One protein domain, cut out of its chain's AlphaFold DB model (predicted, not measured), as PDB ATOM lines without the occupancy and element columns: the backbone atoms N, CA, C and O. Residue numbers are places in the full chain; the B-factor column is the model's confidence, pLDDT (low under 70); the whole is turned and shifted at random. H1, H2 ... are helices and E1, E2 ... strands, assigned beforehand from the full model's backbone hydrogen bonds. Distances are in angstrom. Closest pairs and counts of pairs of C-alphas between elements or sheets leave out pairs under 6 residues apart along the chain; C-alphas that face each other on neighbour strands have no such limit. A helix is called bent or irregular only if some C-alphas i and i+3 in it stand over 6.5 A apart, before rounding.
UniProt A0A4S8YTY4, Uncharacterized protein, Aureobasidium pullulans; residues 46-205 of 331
ATOM      1  N   ALA A  46       0.679  92.912  21.515       88.75
ATOM      2  CA  ALA A  46       2.120  92.831  21.692       88.75
ATOM      3  C   ALA A  46       2.643  91.449  21.288       88.75
ATOM      4  O   ALA A  46       2.114  90.432  21.729       88.75
ATOM      5  N   GLY A  47       3.719  91.404  20.509       91.31
ATOM      6  CA  GLY A  47       4.313  90.135  20.120       91.31
ATOM      7  C   GLY A  47       5.121  90.201  18.831       91.31
ATOM      8  O   GLY A  47       5.205  91.250  18.199       91.31
ATOM      9  N   PRO A  48       5.750  89.087  18.451       93.25
ATOM     10  CA  PRO A  48       6.445  88.954  17.177       93.25
ATOM     11  C   PRO A  48       5.461  88.691  16.031       93.25
ATOM     12  O   PRO A  48       4.540  87.905  16.204       93.25
ATOM     13  N   TYR A  49       5.662  89.287  14.858       95.56
ATOM     14  CA  TYR A  49       4.802  89.091  13.688       95.56
ATOM     15  C   TYR A  49       5.607  88.996  12.395       95.56
ATOM     16  O   TYR A  49       6.579  89.717  12.205       95.56
ATOM     17  N   THR A  50       5.136  88.187  11.457       96.06
ATOM     18  CA  THR A  50       5.503  88.303  10.039       96.06
ATOM     19  C   THR A  50       4.713  89.422   9.363       96.06
ATOM     20  O   THR A  50       3.661  89.858   9.848       96.06
ATOM     21  N   ALA A  51       5.162  89.834   8.174       96.94
ATOM     22  CA  ALA A  51       4.430  90.774   7.330       96.94
ATOM     23  C   ALA A  51       2.985  90.310   7.070       96.94
ATOM     24  O   ALA A  51       2.041  91.084   7.237       96.94
ATOM     25  N   ARG A  52       2.794  89.028   6.726       96.31
ATOM     26  CA  ARG A  52       1.467  88.450   6.467       96.31
ATOM     27  C   ARG A  52       0.544  88.550   7.680       96.31
ATOM     28  O   ARG A  52      -0.606  88.955   7.535       96.31
ATOM     29  N   GLN A  53       1.044  88.232   8.874       94.88
ATOM     30  CA  GLN A  53       0.245  88.311  10.101       94.88
ATOM     31  C   GLN A  53      -0.140  89.752  10.452       94.88
ATOM     32  O   GLN A  53      -1.259  89.975  10.903       94.88
ATOM     33  N   ILE A  54       0.732  90.736  10.202       95.81
ATOM     34  CA  ILE A  54       0.385  92.157  10.376       95.81
ATOM     35  C   ILE A  54      -0.755  92.548   9.431       95.81
ATOM     36  O   ILE A  54      -1.716  93.185   9.866       95.81
ATOM     37  N   VAL A  55      -0.692  92.139   8.157       97.19
ATOM     38  CA  VAL A  55      -1.762  92.416   7.182       97.19
ATOM     39  C   VAL A  55      -3.092  91.812   7.636       97.19
ATOM     40  O   VAL A  55      -4.106  92.511   7.636       97.19
ATOM     41  N   VAL A  56      -3.083  90.554   8.086       94.62
ATOM     42  CA  VAL A  56      -4.276  89.881   8.628       94.62
ATOM     43  C   VAL A  56      -4.790  90.589   9.886       94.62
ATOM     44  O   VAL A  56      -5.985  90.848   9.991       94.62
ATOM     45  N   GLY A  57      -3.911  90.994  10.805       93.06
ATOM     46  CA  GLY A  57      -4.304  91.715  12.020       93.06
ATOM     47  C   GLY A  57      -4.921  93.097  11.757       93.06
ATOM     48  O   GLY A  57      -5.759  93.571  12.529       93.06
ATOM     49  N   CYS A  58      -4.562  93.733  10.640       95.19
ATOM     50  CA  CYS A  58      -5.166  94.986  10.185       95.19
ATOM     51  C   CYS A  58      -6.492  94.789   9.435       95.19
ATOM     52  O   CYS A  58      -7.229  95.759   9.250       95.19
ATOM     53  N   ALA A  59      -6.811  93.571   8.981       95.50
ATOM     54  CA  ALA A  59      -7.976  93.319   8.136       95.50
ATOM     55  C   ALA A  59      -9.302  93.646   8.838       95.50
ATOM     56  O   ALA A  59     -10.242  94.072   8.176       95.50
ATOM     57  N   SER A  60      -9.356  93.580  10.172       94.19
ATOM     58  CA  SER A  60     -10.524  93.994  10.957       94.19
ATOM     59  C   SER A  60     -10.966  95.437  10.669       94.19
ATOM     60  O   SER A  60     -12.156  95.729  10.696       94.19
ATOM     61  N   LEU A  61     -10.028  96.345  10.353       95.44
ATOM     62  CA  LEU A  61     -10.347  97.719   9.945       95.44
ATOM     63  C   LEU A  61     -11.100  97.742   8.608       95.44
ATOM     64  O   LEU A  61     -12.090  98.458   8.464       95.44
ATOM     65  N   LEU A  62     -10.643  96.949   7.633       96.81
ATOM     66  CA  LEU A  62     -11.291  96.833   6.329       96.81
ATOM     67  C   LEU A  62     -12.668  96.172   6.457       96.81
ATOM     68  O   LEU A  62     -13.628  96.667   5.875       96.81
ATOM     69  N   GLU A  63     -12.788  95.108   7.254       95.88
ATOM     70  CA  GLU A  63     -14.065  94.422   7.478       95.88
ATOM     71  C   GLU A  63     -15.104  95.333   8.146       95.88
ATOM     72  O   GLU A  63     -16.252  95.366   7.705       95.88
ATOM     73  N   THR A  64     -14.713  96.162   9.125       95.06
ATOM     74  CA  THR A  64     -15.617  97.178   9.693       95.06
ATOM     75  C   THR A  64     -16.122  98.154   8.623       95.06
ATOM     76  O   THR A  64     -17.304  98.511   8.624       95.06
ATOM     77  N   VAL A  65     -15.257  98.592   7.699       96.50
ATOM     78  CA  VAL A  65     -15.655  99.483   6.595       96.50
ATOM     79  C   VAL A  65     -16.639  98.780   5.665       96.50
ATOM     80  O   VAL A  65     -17.703  99.327   5.387       96.50
ATOM     81  N   LEU A  66     -16.315  97.564   5.224       96.25
ATOM     82  CA  LEU A  66     -17.147  96.784   4.306       96.25
ATOM     83  C   LEU A  66     -18.520  96.471   4.899       96.25
ATOM     84  O   LEU A  66     -19.529  96.652   4.225       96.25
ATOM     85  N   HIS A  67     -18.567  96.084   6.173       95.12
ATOM     86  CA  HIS A  67     -19.818  95.838   6.880       95.12
ATOM     87  C   HIS A  67     -20.746  97.060   6.848       95.12
ATOM     88  O   HIS A  67     -21.932  96.935   6.551       95.12
ATOM     89  N   ASN A  68     -20.202  98.250   7.114       95.50
ATOM     90  CA  ASN A  68     -20.982  99.486   7.167       95.50
ATOM     91  C   ASN A  68     -21.350 100.048   5.784       95.50
ATOM     92  O   ASN A  68     -22.342 100.766   5.679       95.50
ATOM     93  N   LEU A  69     -20.593  99.733   4.727       95.44
ATOM     94  CA  LEU A  69     -20.952 100.102   3.349       95.44
ATOM     95  C   LEU A  69     -22.169  99.318   2.827       95.44
ATOM     96  O   LEU A  69     -22.804  99.746   1.854       95.44
ATOM     97  N   GLY A  70     -22.515  98.201   3.472       91.81
ATOM     98  CA  GLY A  70     -23.671  97.379   3.129       91.81
ATOM     99  C   GLY A  70     -23.495  96.575   1.830       91.81
ATOM    100  O   GLY A  70     -22.398  96.517   1.277       91.81
ATOM    101  N   PRO A  71     -24.568  95.936   1.331       90.94
ATOM    102  CA  PRO A  71     -24.505  94.986   0.216       90.94
ATOM    103  C   PRO A  71     -24.162  95.655  -1.117       90.94
ATOM    104  O   PRO A  71     -24.695  96.713  -1.433       90.94
ATOM    105  N   ASP A  72     -23.291  95.048  -1.919       92.12
ATOM    106  CA  ASP A  72     -22.908  95.568  -3.238       92.12
ATOM    107  C   ASP A  72     -24.082  95.581  -4.236       92.12
ATOM    108  O   ASP A  72     -25.003  94.769  -4.143       92.12
ATOM    109  N   ASP A  73     -24.042  96.510  -5.196       85.81
ATOM    110  CA  ASP A  73     -25.037  96.579  -6.272       85.81
ATOM    111  C   ASP A  73     -24.740  95.506  -7.337       85.81
ATOM    112  O   ASP A  73     -23.584  95.278  -7.706       85.81
ATOM    113  N   GLU A  74     -25.777  94.852  -7.872       86.69
ATOM    114  CA  GLU A  74     -25.604  93.808  -8.891       86.69
ATOM    115  C   GLU A  74     -24.919  94.344 -10.163       86.69
ATOM    116  O   GLU A  74     -25.297  95.376 -10.723       86.69
ATOM    117  N   GLY A  75     -23.911  93.613 -10.653       81.19
ATOM    118  CA  GLY A  75     -23.204  93.928 -11.902       81.19
ATOM    119  C   GLY A  75     -22.141  95.032 -11.803       81.19
ATOM    120  O   GLY A  75     -21.556  95.384 -12.826       81.19
ATOM    121  N   GLN A  76     -21.873  95.564 -10.607       84.62
ATOM    122  CA  GLN A  76     -20.776  96.503 -10.338       84.62
ATOM    123  C   GLN A  76     -19.598  95.801  -9.647       84.62
ATOM    124  O   GLN A  76     -19.736  94.698  -9.121       84.62
ATOM    125  N   LEU A  77     -18.425  96.450  -9.643       90.00
ATOM    126  CA  LEU A  77     -17.310  96.021  -8.792       90.00
ATOM    127  C   LEU A  77     -17.743  96.065  -7.324       90.00
ATOM    128  O   LEU A  77     -18.385  97.024  -6.892       90.00
ATOM    129  N   THR A  78     -17.347  95.062  -6.549       95.56
ATOM    130  CA  THR A  78     -17.642  95.037  -5.111       95.56
ATOM    131  C   THR A  78     -16.864  96.127  -4.374       95.56
ATOM    132  O   THR A  78     -15.750  96.497  -4.767       95.56
ATOM    133  N   ALA A  79     -17.393  96.609  -3.247       95.94
ATOM    134  CA  ALA A  79     -16.689  97.550  -2.379       95.94
ATOM    135  C   ALA A  79     -15.304  97.014  -1.976       95.94
ATOM    136  O   ALA A  79     -14.320  97.757  -1.977       95.94
ATOM    137  N   ARG A  80     -15.195  95.706  -1.706       96.69
ATOM    138  CA  ARG A  80     -13.916  95.050  -1.395       96.69
ATOM    139  C   ARG A  80     -12.927  95.166  -2.547       96.69
ATOM    140  O   ARG A  80     -11.783  95.558  -2.316       96.69
ATOM    141  N   GLU A  81     -13.340  94.836  -3.767       96.81
ATOM    142  CA  GLU A  81     -12.471  94.936  -4.942       96.81
ATOM    143  C   GLU A  81     -12.014  96.373  -5.171       96.81
ATOM    144  O   GLU A  81     -10.821  96.601  -5.361       96.81
ATOM    145  N   MET A  82     -12.925  97.347  -5.081       97.25
ATOM    146  CA  MET A  82     -12.592  98.762  -5.246       97.25
ATOM    147  C   MET A  82     -11.566  99.240  -4.206       97.25
ATOM    148  O   MET A  82     -10.582  99.894  -4.564       97.25
ATOM    149  N   LEU A  83     -11.768  98.910  -2.925       97.94
ATOM    150  CA  LEU A  83     -10.868  99.305  -1.838       97.94
ATOM    151  C   LEU A  83      -9.498  98.613  -1.958       97.94
ATOM    152  O   LEU A  83      -8.461  99.269  -1.872       97.94
ATOM    153  N   LEU A  84      -9.457  97.308  -2.241       98.25
ATOM    154  CA  LEU A  84      -8.192  96.581  -2.403       98.25
ATOM    155  C   LEU A  84      -7.436  96.965  -3.686       98.25
ATOM    156  O   LEU A  84      -6.206  96.949  -3.705       98.25
ATOM    157  N   ASP A  85      -8.136  97.348  -4.752       97.94
ATOM    158  CA  ASP A  85      -7.523  97.905  -5.960       97.94
ATOM    159  C   ASP A  85      -6.935  99.306  -5.711       97.94
ATOM    160  O   ASP A  85      -5.863  99.652  -6.213       97.94
ATOM    161  N   ASN A  86      -7.574 100.109  -4.858       98.19
ATOM    162  CA  ASN A  86      -6.994 101.367  -4.402       98.19
ATOM    163  C   ASN A  86      -5.753 101.158  -3.527       98.19
ATOM    164  O   ASN A  86      -4.754 101.848  -3.739       98.19
ATOM    165  N   LEU A  87      -5.784 100.195  -2.598       98.56
ATOM    166  CA  LEU A  87      -4.599  99.772  -1.846       98.56
ATOM    167  C   LEU A  87      -3.465  99.375  -2.800       98.56
ATOM    168  O   LEU A  87      -2.337  99.835  -2.636       98.56
ATOM    169  N   ALA A  88      -3.764  98.578  -3.828       98.44
ATOM    170  CA  ALA A  88      -2.769  98.160  -4.809       98.44
ATOM    171  C   ALA A  88      -2.123  99.349  -5.533       98.44
ATOM    172  O   ALA A  88      -0.903  99.378  -5.674       98.44
ATOM    173  N   SER A  89      -2.899 100.362  -5.927       98.00
ATOM    174  CA  SER A  89      -2.335 101.591  -6.503       98.00
ATOM    175  C   SER A  89      -1.511 102.401  -5.501       98.00
ATOM    176  O   SER A  89      -0.432 102.869  -5.850       98.00
ATOM    177  N   ASN A  90      -1.954 102.495  -4.245       98.12
ATOM    178  CA  ASN A  90      -1.218 103.187  -3.181       98.12
ATOM    179  C   ASN A  90       0.132 102.521  -2.875       98.12
ATOM    180  O   ASN A  90       1.097 103.212  -2.534       98.12
ATOM    181  N   LEU A  91       0.207 101.192  -2.993       98.12
ATOM    182  CA  LEU A  91       1.424 100.423  -2.743       98.12
ATOM    183  C   LEU A  91       2.349 100.311  -3.961       98.12
ATOM    184  O   LEU A  91       3.541 100.071  -3.774       98.12
ATOM    185  N   ASN A  92       1.830 100.512  -5.173       96.19
ATOM    186  CA  ASN A  92       2.609 100.520  -6.408       96.19
ATOM    187  C   ASN A  92       3.363 101.850  -6.609       96.19
ATOM    188  O   ASN A  92       3.092 102.845  -5.935       96.19
ATOM    189  N   LEU A  93       4.275 101.886  -7.582       94.69
ATOM    190  CA  LEU A  93       4.985 103.092  -8.015       94.69
ATOM    191  C   LEU A  93       4.413 103.627  -9.338       94.69
ATOM    192  O   LEU A  93       3.931 102.861 -10.173       94.69
ATOM    193  N   GLY A  94       4.508 104.942  -9.547       89.38
ATOM    194  CA  GLY A  94       4.187 105.586 -10.829       89.38
ATOM    195  C   GLY A  94       2.696 105.726 -11.147       89.38
ATOM    196  O   GLY A  94       2.346 106.050 -12.280       89.38
ATOM    197  N   THR A  95       1.812 105.495 -10.174       90.69
ATOM    198  CA  THR A  95       0.387 105.833 -10.295       90.69
ATOM    199  C   THR A  95       0.111 107.177  -9.633       90.69
ATOM    200  O   THR A  95       0.889 107.623  -8.792       90.69
ATOM    201  N   ARG A  96      -1.014 107.819  -9.969       94.50
ATOM    202  CA  ARG A  96      -1.424 109.059  -9.293       94.50
ATOM    203  C   ARG A  96      -1.593 108.837  -7.791       94.50
ATOM    204  O   ARG A  96      -1.327 109.740  -7.014       94.50
ATOM    205  N   GLU A  97      -2.060 107.656  -7.396       96.69
ATOM    206  CA  GLU A  97      -2.353 107.317  -6.006       96.69
ATOM    207  C   GLU A  97      -1.152 106.768  -5.223       96.69
ATOM    208  O   GLU A  97      -1.286 106.484  -4.034       96.69
ATOM    209  N   SER A  98       0.007 106.598  -5.863       95.75
ATOM    210  CA  SER A  98       1.198 106.021  -5.238       95.75
ATOM    211  C   SER A  98       1.608 106.801  -3.984       95.75
ATOM    212  O   SER A  98       1.826 108.007  -4.025       95.75
ATOM    213  N   SER A  99       1.762 106.097  -2.860       94.25
ATOM    214  CA  SER A  99       2.182 106.691  -1.573       94.25
ATOM    215  C   SER A  99       3.701 106.854  -1.433       94.25
ATOM    216  O   SER A  99       4.192 107.368  -0.424       94.25
ATOM    217  N   LEU A 100       4.450 106.362  -2.420       93.38
ATOM    218  CA  LEU A 100       5.899 106.440  -2.500       93.38
ATOM    219  C   LEU A 100       6.301 106.701  -3.947       93.38
ATOM    220  O   LEU A 100       5.842 106.026  -4.868       93.38
ATOM    221  N   GLU A 101       7.193 107.662  -4.125       90.88
ATOM    222  CA  GLU A 101       7.866 107.929  -5.388       90.88
ATOM    223  C   GLU A 101       9.350 107.629  -5.207       90.88
ATOM    224  O   GLU A 101       9.918 107.909  -4.155       90.88
ATOM    225  N   ILE A 102       9.983 107.026  -6.215       91.12
ATOM    226  CA  ILE A 102      11.413 106.707  -6.179       91.12
ATOM    227  C   ILE A 102      12.035 107.114  -7.519       91.12
ATOM    228  O   ILE A 102      11.720 106.515  -8.549       91.12
ATOM    229  N   PRO A 103      12.934 108.114  -7.548       89.25
ATOM    230  CA  PRO A 103      13.632 108.505  -8.764       89.25
ATOM    231  C   PRO A 103      14.564 107.385  -9.244       89.25
ATOM    232  O   PRO A 103      15.529 107.047  -8.571       89.25
ATOM    233  N   LEU A 104      14.364 106.853 -10.449       90.31
ATOM    234  CA  LEU A 104      15.141 105.711 -10.974       90.31
ATOM    235  C   LEU A 104      16.532 106.097 -11.528       90.31
ATOM    236  O   LEU A 104      16.990 105.556 -12.537       90.31
ATOM    237  N   LYS A 105      17.192 107.073 -10.898       87.69
ATOM    238  CA  LYS A 105      18.403 107.738 -11.409       87.69
ATOM    239  C   LYS A 105      19.686 106.929 -11.204       87.69
ATOM    240  O   LYS A 105      20.620 107.085 -11.983       87.69
ATOM    241  N   ASP A 106      19.732 106.078 -10.184       90.19
ATOM    242  CA  ASP A 106      20.912 105.290  -9.823       90.19
ATOM    243  C   ASP A 106      20.540 103.836  -9.471       90.19
ATOM    244  O   ASP A 106      19.372 103.557  -9.182       90.19
ATOM    245  N   PRO A 107      21.506 102.895  -9.512       91.00
ATOM    246  CA  PRO A 107      21.240 101.481  -9.255       91.00
ATOM    247  C   PRO A 107      20.615 101.199  -7.885       91.00
ATOM    248  O   PRO A 107      19.779 100.309  -7.785       91.00
ATOM    249  N   GLY A 108      20.971 101.964  -6.848       91.25
ATOM    250  CA  GLY A 108      20.429 101.756  -5.506       91.25
ATOM    251  C   GLY A 108      18.957 102.113  -5.418       91.25
ATOM    252  O   GLY A 108      18.163 101.351  -4.878       91.25
ATOM    253  N   ARG A 109      18.561 103.236  -6.016       93.19
ATOM    254  CA  ARG A 109      17.143 103.602  -6.101       93.19
ATOM    255  C   ARG A 109      16.332 102.643  -6.969       93.19
ATOM    256  O   ARG A 109      15.177 102.393  -6.649       93.19
ATOM    257  N   LYS A 110      16.916 102.091  -8.039       94.50
ATOM    258  CA  LYS A 110      16.256 101.050  -8.850       94.50
ATOM    259  C   LYS A 110      15.996  99.786  -8.033       94.50
ATOM    260  O   LYS A 110      14.867  99.315  -8.018       94.50
ATOM    261  N   GLU A 111      16.997  99.322  -7.290       95.19
ATOM    262  CA  GLU A 111      16.876  98.179  -6.379       95.19
ATOM    263  C   GLU A 111      15.793  98.420  -5.310       95.19
ATOM    264  O   GLU A 111      14.916  97.581  -5.119       95.19
ATOM    265  N   MET A 112      15.763  99.604  -4.682       95.75
ATOM    266  CA  MET A 112      14.692  99.957  -3.734       95.75
ATOM    267  C   MET A 112      13.308 100.022  -4.398       95.75
ATOM    268  O   MET A 112      12.313  99.651  -3.778       95.75
ATOM    269  N   ALA A 113      13.218 100.494  -5.644       96.44
ATOM    270  CA  ALA A 113      11.958 100.567  -6.377       96.44
ATOM    271  C   ALA A 113      11.408  99.181  -6.730       96.44
ATOM    272  O   ALA A 113      10.222  98.916  -6.527       96.44
ATOM    273  N   GLU A 114      12.268  98.283  -7.206       96.56
ATOM    274  CA  GLU A 114      11.923  96.882  -7.450       96.56
ATOM    275  C   GLU A 114      11.452  96.208  -6.158       96.56
ATOM    276  O   GLU A 114      10.408  95.548  -6.146       96.56
ATOM    277  N   GLN A 115      12.157  96.462  -5.052       97.44
ATOM    278  CA  GLN A 115      11.808  95.929  -3.744       97.44
ATOM    279  C   GLN A 115      10.464  96.461  -3.228       97.44
ATOM    280  O   GLN A 115       9.622  95.680  -2.782       97.44
ATOM    281  N   ALA A 116      10.200  97.765  -3.363       97.94
ATOM    282  CA  ALA A 116       8.922  98.371  -2.990       97.94
ATOM    283  C   ALA A 116       7.743  97.746  -3.757       97.94
ATOM    284  O   ALA A 116       6.707  97.440  -3.164       97.94
ATOM    285  N   VAL A 117       7.910  97.507  -5.065       98.06
ATOM    286  CA  VAL A 117       6.892  96.857  -5.907       98.06
ATOM    287  C   VAL A 117       6.696  95.390  -5.511       98.06
ATOM    288  O   VAL A 117       5.553  94.933  -5.443       98.06
ATOM    289  N   LYS A 118       7.783  94.653  -5.239       98.31
ATOM    290  CA  LYS A 118       7.747  93.253  -4.776       98.31
ATOM    291  C   LYS A 118       6.937  93.138  -3.479       98.31
ATOM    292  O   LYS A 118       5.937  92.419  -3.446       98.31
ATOM    293  N   ILE A 119       7.288  93.932  -2.466       98.75
ATOM    294  CA  ILE A 119       6.607  93.955  -1.162       98.75
ATOM    295  C   ILE A 119       5.145  94.394  -1.308       98.75
ATOM    296  O   ILE A 119       4.247  93.754  -0.761       98.75
ATOM    297  N   GLY A 120       4.881  95.455  -2.079       98.62
ATOM    298  CA  GLY A 120       3.526  95.959  -2.308       98.62
ATOM    299  C   GLY A 120       2.591  94.896  -2.895       98.62
ATOM    300  O   GLY A 120       1.467  94.734  -2.421       98.62
ATOM    301  N   LYS A 121       3.066  94.111  -3.871       98.62
ATOM    302  CA  LYS A 121       2.307  92.985  -4.445       98.62
ATOM    303  C   LYS A 121       2.015  91.889  -3.417       98.62
ATOM    304  O   LYS A 121       0.890  91.389  -3.385       98.62
ATOM    305  N   SER A 122       2.987  91.538  -2.571       98.69
ATOM    306  CA  SER A 122       2.775  90.582  -1.475       98.69
ATOM    307  C   SER A 122       1.713  91.072  -0.496       98.69
ATOM    308  O   SER A 122       0.757  90.349  -0.238       98.69
ATOM    309  N   ILE A 123       1.803  92.322  -0.028       98.81
ATOM    310  CA  ILE A 123       0.827  92.896   0.912       98.81
ATOM    311  C   ILE A 123      -0.591  92.876   0.326       98.81
ATOM    312  O   ILE A 123      -1.528  92.464   1.006       98.81
ATOM    313  N   VAL A 124      -0.761  93.257  -0.946       98.69
ATOM    314  CA  VAL A 124      -2.067  93.187  -1.629       98.69
ATOM    315  C   VAL A 124      -2.577  91.749  -1.711       98.69
ATOM    316  O   VAL A 124      -3.772  91.513  -1.539       98.69
ATOM    317  N   THR A 125      -1.692  90.788  -1.972       98.62
ATOM    318  CA  THR A 125      -2.050  89.365  -2.021       98.62
ATOM    319  C   THR A 125      -2.544  88.897  -0.655       98.62
ATOM    320  O   THR A 125      -3.654  88.380  -0.559       98.62
ATOM    321  N   TYR A 126      -1.808  89.197   0.416       98.38
ATOM    322  CA  TYR A 126      -2.208  88.861   1.787       98.38
ATOM    323  C   TYR A 126      -3.536  89.516   2.173       98.38
ATOM    324  O   TYR A 126      -4.392  88.869   2.767       98.38
ATOM    325  N   ALA A 127      -3.749  90.773   1.779       98.31
ATOM    326  CA  ALA A 127      -4.993  91.491   2.032       98.31
ATOM    327  C   ALA A 127      -6.200  90.883   1.295       98.31
ATOM    328  O   ALA A 127      -7.307  90.889   1.823       98.31
ATOM    329  N   ARG A 128      -6.001  90.346   0.084       97.81
ATOM    330  CA  ARG A 128      -7.045  89.639  -0.681       97.81
ATOM    331  C   ARG A 128      -7.352  88.252  -0.119       97.81
ATOM    332  O   ARG A 128      -8.477  87.778  -0.249       97.81
ATOM    333  N   GLU A 129      -6.353  87.601   0.465       96.56
ATOM    334  CA  GLU A 129      -6.486  86.289   1.099       96.56
ATOM    335  C   GLU A 129      -7.090  86.356   2.506       96.56
ATOM    336  O   GLU A 129      -7.647  85.358   2.962       96.56
ATOM    337  N   ALA A 130      -6.998  87.505   3.181       94.00
ATOM    338  CA  ALA A 130      -7.570  87.707   4.505       94.00
ATOM    339  C   ALA A 130      -9.101  87.553   4.465       94.00
ATOM    340  O   ALA A 130      -9.808  88.305   3.790       94.00
ATOM    341  N   LYS A 131      -9.603  86.550   5.189       86.69
ATOM    342  CA  LYS A 131     -11.020  86.178   5.295       86.69
ATOM    343  C   LYS A 131     -11.345  85.804   6.736       86.69
ATOM    344  O   LYS A 131     -10.434  85.531   7.513       86.69
ATOM    345  N   ASP A 132     -12.635  85.796   7.061       85.75
ATOM    346  CA  ASP A 132     -13.168  85.334   8.351       85.75
ATOM    347  C   ASP A 132     -12.530  86.033   9.568       85.75
ATOM    348  O   ASP A 132     -12.295  85.437  10.618       85.75
ATOM    349  N   VAL A 133     -12.235  87.328   9.415       88.25
ATOM    350  CA  VAL A 133     -11.577  88.147  10.436       88.25
ATOM    351  C   VAL A 133     -12.619  88.761  11.365       88.25
ATOM    352  O   VAL A 133     -13.606  89.342  10.913       88.25
ATOM    353  N   ALA A 134     -12.388  88.672  12.675       88.19
ATOM    354  CA  ALA A 134     -13.230  89.333  13.667       88.19
ATOM    355  C   ALA A 134     -13.116  90.866  13.558       88.19
ATOM    356  O   ALA A 134     -12.019  91.417  13.442       88.19
ATOM    357  N   PHE A 135     -14.247  91.564  13.634       90.38
ATOM    358  CA  PHE A 135     -14.309  93.023  13.570       90.38
ATOM    359  C   PHE A 135     -15.392  93.574  14.503       90.38
ATOM    360  O   PHE A 135     -16.287  92.845  14.930       90.38
ATOM    361  N   ASP A 136     -15.315  94.870  14.810       89.38
ATOM    362  CA  ASP A 136     -16.349  95.589  15.560       89.38
ATOM    363  C   ASP A 136     -17.117  96.520  14.598       89.38
ATOM    364  O   ASP A 136     -16.526  97.476  14.078       89.38
ATOM    365  N   PRO A 137     -18.417  96.265  14.336       89.75
ATOM    366  CA  PRO A 137     -19.264  97.119  13.501       89.75
ATOM    367  C   PRO A 137     -19.349  98.574  13.971       89.75
ATOM    368  O   PRO A 137     -19.555  99.467  13.151       89.75
ATOM    369  N   ASN A 138     -19.199  98.808  15.279       89.50
ATOM    370  CA  ASN A 138     -19.349 100.115  15.915       89.50
ATOM    371  C   ASN A 138     -18.006 100.812  16.150       89.50
ATOM    372  O   ASN A 138     -17.959 101.846  16.824       89.50
ATOM    373  N   TYR A 139     -16.909 100.249  15.637       89.38
ATOM    374  CA  TYR A 139     -15.595 100.833  15.829       89.38
ATOM    375  C   TYR A 139     -15.515 102.217  15.188       89.38
ATOM    376  O   TYR A 139     -15.880 102.423  14.033       89.38
ATOM    377  N   VAL A 140     -14.983 103.176  15.942       87.31
ATOM    378  CA  VAL A 140     -14.730 104.534  15.468       87.31
ATOM    379  C   VAL A 140     -13.318 104.924  15.871       87.31
ATOM    380  O   VAL A 140     -12.948 104.861  17.042       87.31
ATOM    381  N   ILE A 141     -12.544 105.398  14.901       86.69
ATOM    382  CA  ILE A 141     -11.213 105.960  15.122       86.69
ATOM    383  C   ILE A 141     -11.153 107.373  14.571       86.69
ATOM    384  O   ILE A 141     -11.731 107.663  13.529       86.69
ATOM    385  N   ARG A 142     -10.384 108.235  15.241       82.56
ATOM    386  CA  ARG A 142      -9.856 109.461  14.638       82.56
ATOM    387  C   ARG A 142      -8.435 109.243  14.140       82.56
ATOM    388  O   ARG A 142      -7.482 109.581  14.852       82.56
ATOM    389  N   SER A 143      -8.301 108.701  12.932       76.69
ATOM    390  CA  SER A 143      -7.015 108.653  12.225       76.69
ATOM    391  C   SER A 143      -6.648 110.049  11.712       76.69
ATOM    392  O   SER A 143      -7.517 110.733  11.160       76.69
ATOM    393  N   PRO A 144      -5.388 110.499  11.853       76.88
ATOM    394  CA  PRO A 144      -4.870 111.577  11.021       76.88
ATOM    395  C   PRO A 144      -5.085 111.250   9.535       76.88
ATOM    396  O   PRO A 144      -5.016 110.089   9.123       76.88
ATOM    397  N   CYS A 145      -5.391 112.268   8.734       73.00
ATOM    398  CA  CYS A 145      -5.413 112.117   7.286       73.00
ATOM    399  C   CYS A 145      -3.973 112.233   6.781       73.00
ATOM    400  O   CYS A 145      -3.431 113.333   6.738       73.00
ATOM    401  N   GLU A 146      -3.366 111.107   6.416       80.75
ATOM    402  CA  GLU A 146      -1.968 111.032   5.957       80.75
ATOM    403  C   GLU A 146      -1.824 111.315   4.449       80.75
ATOM    404  O   GLU A 146      -0.779 111.074   3.853       80.75
ATOM    405  N   GLY A 147      -2.893 111.806   3.808       81.62
ATOM    406  CA  GLY A 147      -2.880 112.197   2.398       81.62
ATOM    407  C   GLY A 147      -2.871 111.039   1.396       81.62
ATOM    408  O   GLY A 147      -2.627 111.288   0.218       81.62
ATOM    409  N   HIS A 148      -3.157 109.801   1.821       92.94
ATOM    410  CA  HIS A 148      -3.286 108.652   0.914       92.94
ATOM    411  C   HIS A 148      -4.396 108.899  -0.103       92.94
ATOM    412  O   HIS A 148      -5.565 109.086   0.247       92.94
ATOM    413  N   LEU A 149      -4.018 108.950  -1.375       94.88
ATOM    414  CA  LEU A 149      -4.926 109.332  -2.442       94.88
ATOM    415  C   LEU A 149      -5.876 108.184  -2.790       94.88
ATOM    416  O   LEU A 149      -5.502 107.010  -2.839       94.88
ATOM    417  N   LEU A 150      -7.123 108.557  -3.076       95.88
ATOM    418  CA  LEU A 150      -8.171 107.632  -3.486       95.88
ATOM    419  C   LEU A 150      -8.389 107.686  -4.990       95.88
ATOM    420  O   LEU A 150      -8.516 108.779  -5.550       95.88
ATOM    421  N   LYS A 151      -8.544 106.521  -5.621       96.62
ATOM    422  CA  LYS A 151      -9.120 106.412  -6.963       96.62
ATOM    423  C   LYS A 151     -10.507 107.069  -6.990       96.62
ATOM    424  O   LYS A 151     -11.237 106.964  -6.002       96.62
ATOM    425  N   PRO A 152     -10.926 107.676  -8.116       95.25
ATOM    426  CA  PRO A 152     -12.219 108.358  -8.211       95.25
ATOM    427  C   PRO A 152     -13.418 107.508  -7.760       95.25
ATOM    428  O   PRO A 152     -14.246 107.989  -6.994       95.25
ATOM    429  N   GLN A 153     -13.471 106.232  -8.157       93.56
ATOM    430  CA  GLN A 153     -14.539 105.310  -7.748       93.56
ATOM    431  C   GLN A 153     -14.552 105.042  -6.234       93.56
ATOM    432  O   GLN A 153     -15.611 104.980  -5.623       93.56
ATOM    433  N   VAL A 154     -13.376 104.972  -5.598       95.50
ATOM    434  CA  VAL A 154     -13.273 104.799  -4.142       95.50
ATOM    435  C   VAL A 154     -13.650 106.079  -3.413       95.50
ATOM    436  O   VAL A 154     -14.311 106.017  -2.384       95.50
ATOM    437  N   ALA A 155     -13.308 107.249  -3.954       94.44
ATOM    438  CA  ALA A 155     -13.802 108.508  -3.407       94.44
ATOM    439  C   ALA A 155     -15.342 108.568  -3.467       94.44
ATOM    440  O   ALA A 155     -15.980 108.903  -2.475       94.44
ATOM    441  N   GLN A 156     -15.951 108.179  -4.589       93.12
ATOM    442  CA  GLN A 156     -17.412 108.111  -4.706       93.12
ATOM    443  C   GLN A 156     -18.030 107.112  -3.724       93.12
ATOM    444  O   GLN A 156     -19.033 107.437  -3.097       93.12
ATOM    445  N   LEU A 157     -17.414 105.943  -3.534       93.44
ATOM    446  CA  LEU A 157     -17.850 104.951  -2.552       93.44
ATOM    447  C   LEU A 157     -17.785 105.508  -1.120       93.44
ATOM    448  O   LEU A 157     -18.770 105.461  -0.389       93.44
ATOM    449  N   MET A 158     -16.645 106.086  -0.731       94.00
ATOM    450  CA  MET A 158     -16.377 106.521   0.645       94.00
ATOM    451  C   MET A 158     -17.069 107.832   1.033       94.00
ATOM    452  O   MET A 158     -17.283 108.070   2.224       94.00
ATOM    453  N   PHE A 159     -17.432 108.675   0.064       91.50
ATOM    454  CA  PHE A 159     -18.169 109.927   0.287       91.50
ATOM    455  C   PHE A 159     -19.616 109.879  -0.227       91.50
ATOM    456  O   PHE A 159     -20.328 110.883  -0.155       91.50
ATOM    457  N   GLY A 160     -20.050 108.735  -0.753       90.75
ATOM    458  CA  GLY A 160     -21.380 108.542  -1.311       90.75
ATOM    459  C   GLY A 160     -22.464 108.295  -0.257       90.75
ATOM    460  O   GLY A 160     -22.170 108.154   0.932       90.75
ATOM    461  N   PRO A 161     -23.735 108.186  -0.686       89.56
ATOM    462  CA  PRO A 161     -24.887 108.052   0.212       89.56
ATOM    463  C   PRO A 161     -24.865 106.812   1.114       89.56
ATOM    464  O   PRO A 161     -25.509 106.806   2.158       89.56
ATOM    465  N   ARG A 162     -24.141 105.762   0.704       88.69
ATOM    466  CA  ARG A 162     -24.016 104.493   1.435       88.69
ATOM    467  C   ARG A 162     -22.914 104.496   2.500       88.69
ATOM    468  O   ARG A 162     -22.794 103.534   3.245       88.69
ATOM    469  N   SER A 163     -22.097 105.545   2.567       92.88
ATOM    470  CA  SER A 163     -20.980 105.634   3.509       92.88
ATOM    471  C   SER A 163     -21.352 106.404   4.775       92.88
ATOM    472  O   SER A 163     -22.280 107.215   4.798       92.88
ATOM    473  N   LEU A 164     -20.578 106.197   5.841       89.75
ATOM    474  CA  LEU A 164     -20.667 106.964   7.081       89.75
ATOM    475  C   LEU A 164     -19.428 107.849   7.235       89.75
ATOM    476  O   LEU A 164     -18.318 107.486   6.846       89.75
ATOM    477  N   ARG A 165     -19.595 109.004   7.892       84.62
ATOM    478  CA  ARG A 165     -18.533 110.023   8.047       84.62
ATOM    479  C   ARG A 165     -17.217 109.480   8.618       84.62
ATOM    480  O   ARG A 165     -16.161 110.044   8.350       84.62
ATOM    481  N   HIS A 166     -17.282 108.430   9.432       89.25
ATOM    482  CA  HIS A 166     -16.122 107.854  10.106       89.25
ATOM    483  C   HIS A 166     -15.452 106.715   9.315       89.25
ATOM    484  O   HIS A 166     -14.290 106.422   9.591       89.25
ATOM    485  N   LEU A 167     -16.105 106.120   8.303       93.69
ATOM    486  CA  LEU A 167     -15.529 105.001   7.535       93.69
ATOM    487  C   LEU A 167     -14.252 105.412   6.812       93.69
ATOM    488  O   LEU A 167     -13.286 104.657   6.775       93.69
ATOM    489  N   MET A 168     -14.212 106.647   6.310       92.38
ATOM    490  CA  MET A 168     -13.012 107.193   5.682       92.38
ATOM    491  C   MET A 168     -11.820 107.235   6.645       92.38
ATOM    492  O   MET A 168     -10.685 107.032   6.231       92.38
ATOM    493  N   GLN A 169     -12.051 107.462   7.939       92.25
ATOM    494  CA  GLN A 169     -10.971 107.489   8.929       92.25
ATOM    495  C   GLN A 169     -10.448 106.080   9.218       92.25
ATOM    496  O   GLN A 169      -9.239 105.907   9.344       92.25
ATOM    497  N   ILE A 170     -11.331 105.078   9.254       94.75
ATOM    498  CA  ILE A 170     -10.949 103.668   9.419       94.75
ATOM    499  C   ILE A 170     -10.176 103.178   8.193       94.75
ATOM    500  O   ILE A 170      -9.104 102.594   8.327       94.75
ATOM    501  N   TYR A 171     -10.683 103.458   6.992       95.69
ATOM    502  CA  TYR A 171     -10.022 103.047   5.759       95.69
ATOM    503  C   TYR A 171      -8.673 103.755   5.556       95.69
ATOM    504  O   TYR A 171      -7.709 103.127   5.126       95.69
ATOM    505  N   ASN A 172      -8.562 105.036   5.928       94.50
ATOM    506  CA  ASN A 172      -7.277 105.736   5.935       94.50
ATOM    507  C   ASN A 172      -6.272 105.107   6.900       94.50
ATOM    508  O   ASN A 172      -5.104 104.986   6.536       94.50
ATOM    509  N   GLU A 173      -6.703 104.705   8.101       95.06
ATOM    510  CA  GLU A 173      -5.833 103.983   9.034       95.06
ATOM    511  C   GLU A 173      -5.358 102.672   8.402       95.06
ATOM    512  O   GLU A 173      -4.160 102.417   8.363       95.06
ATOM    513  N   TYR A 174      -6.271 101.888   7.820       96.56
ATOM    514  CA  TYR A 174      -5.932 100.643   7.129       96.56
ATOM    515  C   TYR A 174      -4.887 100.854   6.021       96.56
ATOM    516  O   TYR A 174      -3.850 100.190   6.020       96.56
ATOM    517  N   LEU A 175      -5.108 101.817   5.115       97.25
ATOM    518  CA  LEU A 175      -4.142 102.158   4.063       97.25
ATOM    519  C   LEU A 175      -2.789 102.553   4.652       97.25
ATOM    520  O   LEU A 175      -1.745 102.098   4.183       97.25
ATOM    521  N   HIS A 176      -2.803 103.380   5.693       96.75
ATOM    522  CA  HIS A 176      -1.583 103.860   6.310       96.75
ATOM    523  C   HIS A 176      -0.760 102.728   6.925       96.75
ATOM    524  O   HIS A 176       0.443 102.674   6.685       96.75
ATOM    525  N   GLN A 177      -1.395 101.785   7.624       96.94
ATOM    526  CA  GLN A 177      -0.722 100.611   8.187       96.94
ATOM    527  C   GLN A 177      -0.017  99.783   7.102       96.94
ATOM    528  O   GLN A 177       1.138  99.393   7.277       96.94
ATOM    529  N   MET A 178      -0.661  99.584   5.945       98.50
ATOM    530  CA  MET A 178      -0.058  98.865   4.815       98.50
ATOM    531  C   MET A 178       1.131  99.620   4.204       98.50
ATOM    532  O   MET A 178       2.140  99.010   3.849       98.50
ATOM    533  N   VAL A 179       1.036 100.950   4.097       97.81
ATOM    534  CA  VAL A 179       2.125 101.810   3.605       97.81
ATOM    535  C   VAL A 179       3.320 101.788   4.558       97.81
ATOM    536  O   VAL A 179       4.454 101.620   4.111       97.81
ATOM    537  N   LEU A 180       3.076 101.913   5.865       97.38
ATOM    538  CA  LEU A 180       4.118 101.819   6.887       97.38
ATOM    539  C   LEU A 180       4.801 100.450   6.866       97.38
ATOM    540  O   LEU A 180       6.025 100.387   6.951       97.38
ATOM    541  N   LEU A 181       4.030  99.369   6.704       98.50
ATOM    542  CA  LEU A 181       4.577  98.021   6.593       98.50
ATOM    543  C   LEU A 181       5.458  97.867   5.348       98.50
ATOM    544  O   LEU A 181       6.590  97.407   5.471       98.50
ATOM    545  N   ARG A 182       4.985  98.289   4.163       98.38
ATOM    546  CA  ARG A 182       5.786  98.236   2.926       98.38
ATOM    547  C   ARG A 182       7.126  98.937   3.114       98.38
ATOM    548  O   ARG A 182       8.164  98.382   2.770       98.38
ATOM    549  N   ASP A 183       7.090 100.147   3.663       97.75
ATOM    550  CA  ASP A 183       8.276 100.995   3.763       97.75
ATOM    551  C   ASP A 183       9.254 100.488   4.830       97.75
ATOM    552  O   ASP A 183      10.465 100.550   4.629       97.75
ATOM    553  N   ALA A 184       8.746  99.922   5.927       97.81
ATOM    554  CA  ALA A 184       9.561  99.283   6.956       97.81
ATOM    555  C   ALA A 184      10.299  98.034   6.445       97.81
ATOM    556  O   ALA A 184      11.394  97.731   6.915       97.81
ATOM    557  N   LEU A 185       9.718  97.322   5.477       98.50
ATOM    558  CA  LEU A 185      10.264  96.084   4.920       98.50
ATOM    559  C   LEU A 185      11.292  96.297   3.798       98.50
ATOM    560  O   LEU A 185      11.975  95.344   3.421       98.50
ATOM    561  N   LEU A 186      11.440  97.525   3.283       97.88
ATOM    562  CA  LEU A 186      12.387  97.850   2.207       97.88
ATOM    563  C   LEU A 186      13.821  97.346   2.432       97.88
ATOM    564  O   LEU A 186      14.433  96.953   1.444       97.88
ATOM    565  N   PRO A 187      14.378  97.318   3.660       97.88
ATOM    566  CA  PRO A 187      15.739  96.844   3.877       97.88
ATOM    567  C   PRO A 187      15.968  95.351   3.647       97.88
ATOM    568  O   PRO A 187      17.128  94.955   3.587       97.88
ATOM    569  N   PHE A 188      14.928  94.518   3.574       98.25
ATOM    570  CA  PHE A 188      15.073  93.065   3.687       98.25
ATOM    571  C   PHE A 188      14.751  92.347   2.382       98.25
ATOM    572  O   PHE A 188      13.643  92.471   1.874       98.25
ATOM    573  N   GLU A 189      15.678  91.544   1.865       97.62
ATOM    574  CA  GLU A 189      15.494  90.750   0.647       97.62
ATOM    575  C   GLU A 189      14.396  89.687   0.833       97.62
ATOM    576  O   GLU A 189      13.434  89.653   0.055       97.62
ATOM    577  N   ASN A 190      14.489  88.911   1.921       96.62
ATOM    578  CA  ASN A 190      13.499  87.929   2.377       96.62
ATOM    579  C   ASN A 190      12.506  88.537   3.385       96.62
ATOM    580  O   ASN A 190      12.228  87.956   4.432       96.62
ATOM    581  N   TYR A 191      11.969  89.720   3.072       97.69
ATOM    582  CA  TYR A 191      11.062  90.481   3.946       97.69
ATOM    583  C   TYR A 191       9.905  89.675   4.554       97.69
ATOM    584  O   TYR A 191       9.417  90.029   5.623       97.69
ATOM    585  N   ASP A 192       9.443  88.625   3.875       96.06
ATOM    586  CA  ASP A 192       8.302  87.820   4.310       96.06
ATOM    587  C   ASP A 192       8.612  86.951   5.538       96.06
ATOM    588  O   ASP A 192       7.722  86.633   6.324       96.06
ATOM    589  N   GLU A 193       9.889  86.617   5.730       95.44
ATOM    590  CA  GLU A 193      10.379  85.798   6.842       95.44
ATOM    591  C   GLU A 193      10.758  86.637   8.069       95.44
ATOM    592  O   GLU A 193      10.942  86.098   9.159       95.44
ATOM    593  N   VAL A 194      10.888  87.959   7.907       97.12
ATOM    594  CA  VAL A 194      11.341  88.858   8.972       97.12
ATOM    595  C   VAL A 194      10.329  88.872  10.113       97.12
ATOM    596  O   VAL A 194       9.156  89.200   9.928       97.12
ATOM    597  N   VAL A 195      10.809  88.581  11.323       96.75
ATOM    598  CA  VAL A 195       9.990  88.596  12.537       96.75
ATOM    599  C   VAL A 195      10.042  89.981  13.185       96.75
ATOM    600  O   VAL A 195      11.041  90.355  13.798       96.75
ATOM    601  N   ILE A 196       8.962  90.745  13.062       96.62
ATOM    602  CA  ILE A 196       8.826  92.127  13.525       96.62
ATOM    603  C   ILE A 196       8.225  92.154  14.938       96.62
ATOM    604  O   ILE A 196       7.106  91.675  15.131       96.62
ATOM    605  N   PRO A 197       8.913  92.728  15.939       94.25
ATOM    606  CA  PRO A 197       8.351  92.885  17.273       94.25
ATOM    607  C   PRO A 197       7.379  94.076  17.334       94.25
ATOM    608  O   PRO A 197       7.766  95.226  17.139       94.25
ATOM    609  N   ILE A 198       6.122  93.810  17.680       92.38
ATOM    610  CA  ILE A 198       5.133  94.818  18.067       92.38
ATOM    611  C   ILE A 198       5.192  94.992  19.583       92.38
ATOM    612  O   ILE A 198       4.963  94.051  20.348       92.38
ATOM    613  N   VAL A 199       5.513  96.208  20.023       85.44
ATOM    614  CA  VAL A 199       5.663  96.557  21.441       85.44
ATOM    615  C   VAL A 199       4.446  97.369  21.891       85.44
ATOM    616  O   VAL A 199       4.092  98.343  21.221       85.44
ATOM    617  N   PRO A 200       3.814  97.023  23.028       75.06
ATOM    618  CA  PRO A 200       2.666  97.763  23.518       75.06
ATOM    619  C   PRO A 200       3.108  99.136  24.022       75.06
ATOM    620  O   PRO A 200       4.200  99.305  24.566       75.06
ATOM    621  N   GLY A 201       2.233 100.125  23.900       75.44
ATOM    622  CA  GLY A 201       2.468 101.431  24.492       75.44
ATOM    623  C   GLY A 201       1.244 102.333  24.396       75.44
ATOM    624  O   GLY A 201       0.337 102.077  23.602       75.44
ATOM    625  N   PRO A 202       1.176 103.383  25.226       76.31
ATOM    626  CA  PRO A 202       0.055 104.304  25.206       76.31
ATOM    627  C   PRO A 202       0.115 105.232  23.987       76.31
ATOM    628  O   PRO A 202       1.160 105.769  23.624       76.31
ATOM    629  N   GLY A 203      -1.052 105.512  23.412       80.00
ATOM    630  CA  GLY A 203      -1.216 106.533  22.381       80.00
ATOM    631  C   GLY A 203      -0.937 106.060  20.953       80.00
ATOM    632  O   GLY A 203      -0.539 104.931  20.686       80.00
ATOM    633  N   LYS A 204      -1.171 106.969  20.001       81.25
ATOM    634  CA  LYS A 204      -1.249 106.649  18.566       81.25
ATOM    635  C   LYS A 204       0.042 106.096  17.959       81.25
ATOM    636  O   LYS A 204      -0.029 105.349  16.998       81.25
ATOM    637  N   ARG A 205       1.208 106.434  18.514       84.31
ATOM    638  CA  ARG A 205       2.509 105.975  17.990       84.31
ATOM    639  C   ARG A 205       2.728 104.469  18.152       84.31
ATOM    640  O   ARG A 205       3.567 103.917  17.463       84.31
TER     641      ARG A 205
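What this domain is: This is residues 46 to 205 of the 331 residues of an uncharacterized protein of Aureobasidium pullulans (UniProt A0A4S8YTY4). Four longer helices make the body as two pairs stacked crosswise, H1 beside H5 and, more staggered along their length, H2 beside H3, with the short helix H4 at one end of H2. The tiny strand pair E1 and E2 sits at the edge of the body, and the long loop of residues 130 to 151 swings round the H1 and H5 side from H3 to H4. The printed part has 160 residues, with five named helices and two named strands in the order E1, H1, H2, H3, H4, H5, E2; it is mostly helix, and the two strands make an antiparallel sheet in the order E1 - E2. It is compact, with a radius of gyration of the C-alphas of 16.0 A and spans of 47 by 35 by 27 A.

How they stand to each other: Begin at E1, residues 47 to 49, and look across to its antiparallel neighbour E2, residues 196 to 198, where N 47 and O 198 are 2.9 A apart and N 196 and O 49 are 2.7 A apart, both within hydrogen-bond range. After a tight link comes H1, residues 51 to 69, with a kink of 33 degrees near residue 61; it is only just irregular, with C-alphas 57 and 60 at 6.7 A. H1 touches H5, residues 167 to 185, at a shallow tilt of 14 degrees, opposite ways, closest at the C-alphas of Val 65 and Leu 167, 5.6 A. H2, residues 79 to 91, forms a helical hairpin with H1, which it only just touches, with 3 pairs of C-alphas within 8 A, closest at Leu 66 and Ala 79, 6.7 A. H1, H2 and H5 form a bundle, three helices grouped together. H2 and H5 are the hub, touching four helices each; the two touch with residues 87 to 91 of H2 and 175 to 182 of H5 alone, closest at the C-alphas of Leu 87 and Leu 175, 6.4 A. H3, residues 107 to 129, makes a helical hairpin with H2 at a shallow tilt of 15 degrees, the C-alphas of Leu 91 and Gly 120 being closest at 5.0 A. H4, residues 152 to 159, touches H2, closest at the C-alphas of Met 82 and Val 154, 6.2 A, and only just touches H5, only at the corner, with 3 pairs of C-alphas within 8 A, closest at Met 158 and Met 168, 6.1 A. Every O i to N i+4 pair is within hydrogen-bond range in H2, H3, H4 and H5, and 12 of 15 are in H1.

Where its parts are: Find C-alpha 47 at (4.313, 90.135, 20.120), where E1 begins. H1 runs 27.3 A, H2 18.3 A and H5 27.4 A; H3, the longest helix, runs 33.3 A from C-alpha 107 at (21.240, 101.481, -9.255). E2 ends at C-alpha 198, (5.133, 94.818, 18.067).

The domain as a whole: The two C-alphas farthest apart, those of Asp 106 and Asn 138, are 48.1 A apart. The links H2 to H3 and H3 to H4 are long, with 15 and 22 residues. The printed part has no cut, and no printed residue is under 70 in pLDDT.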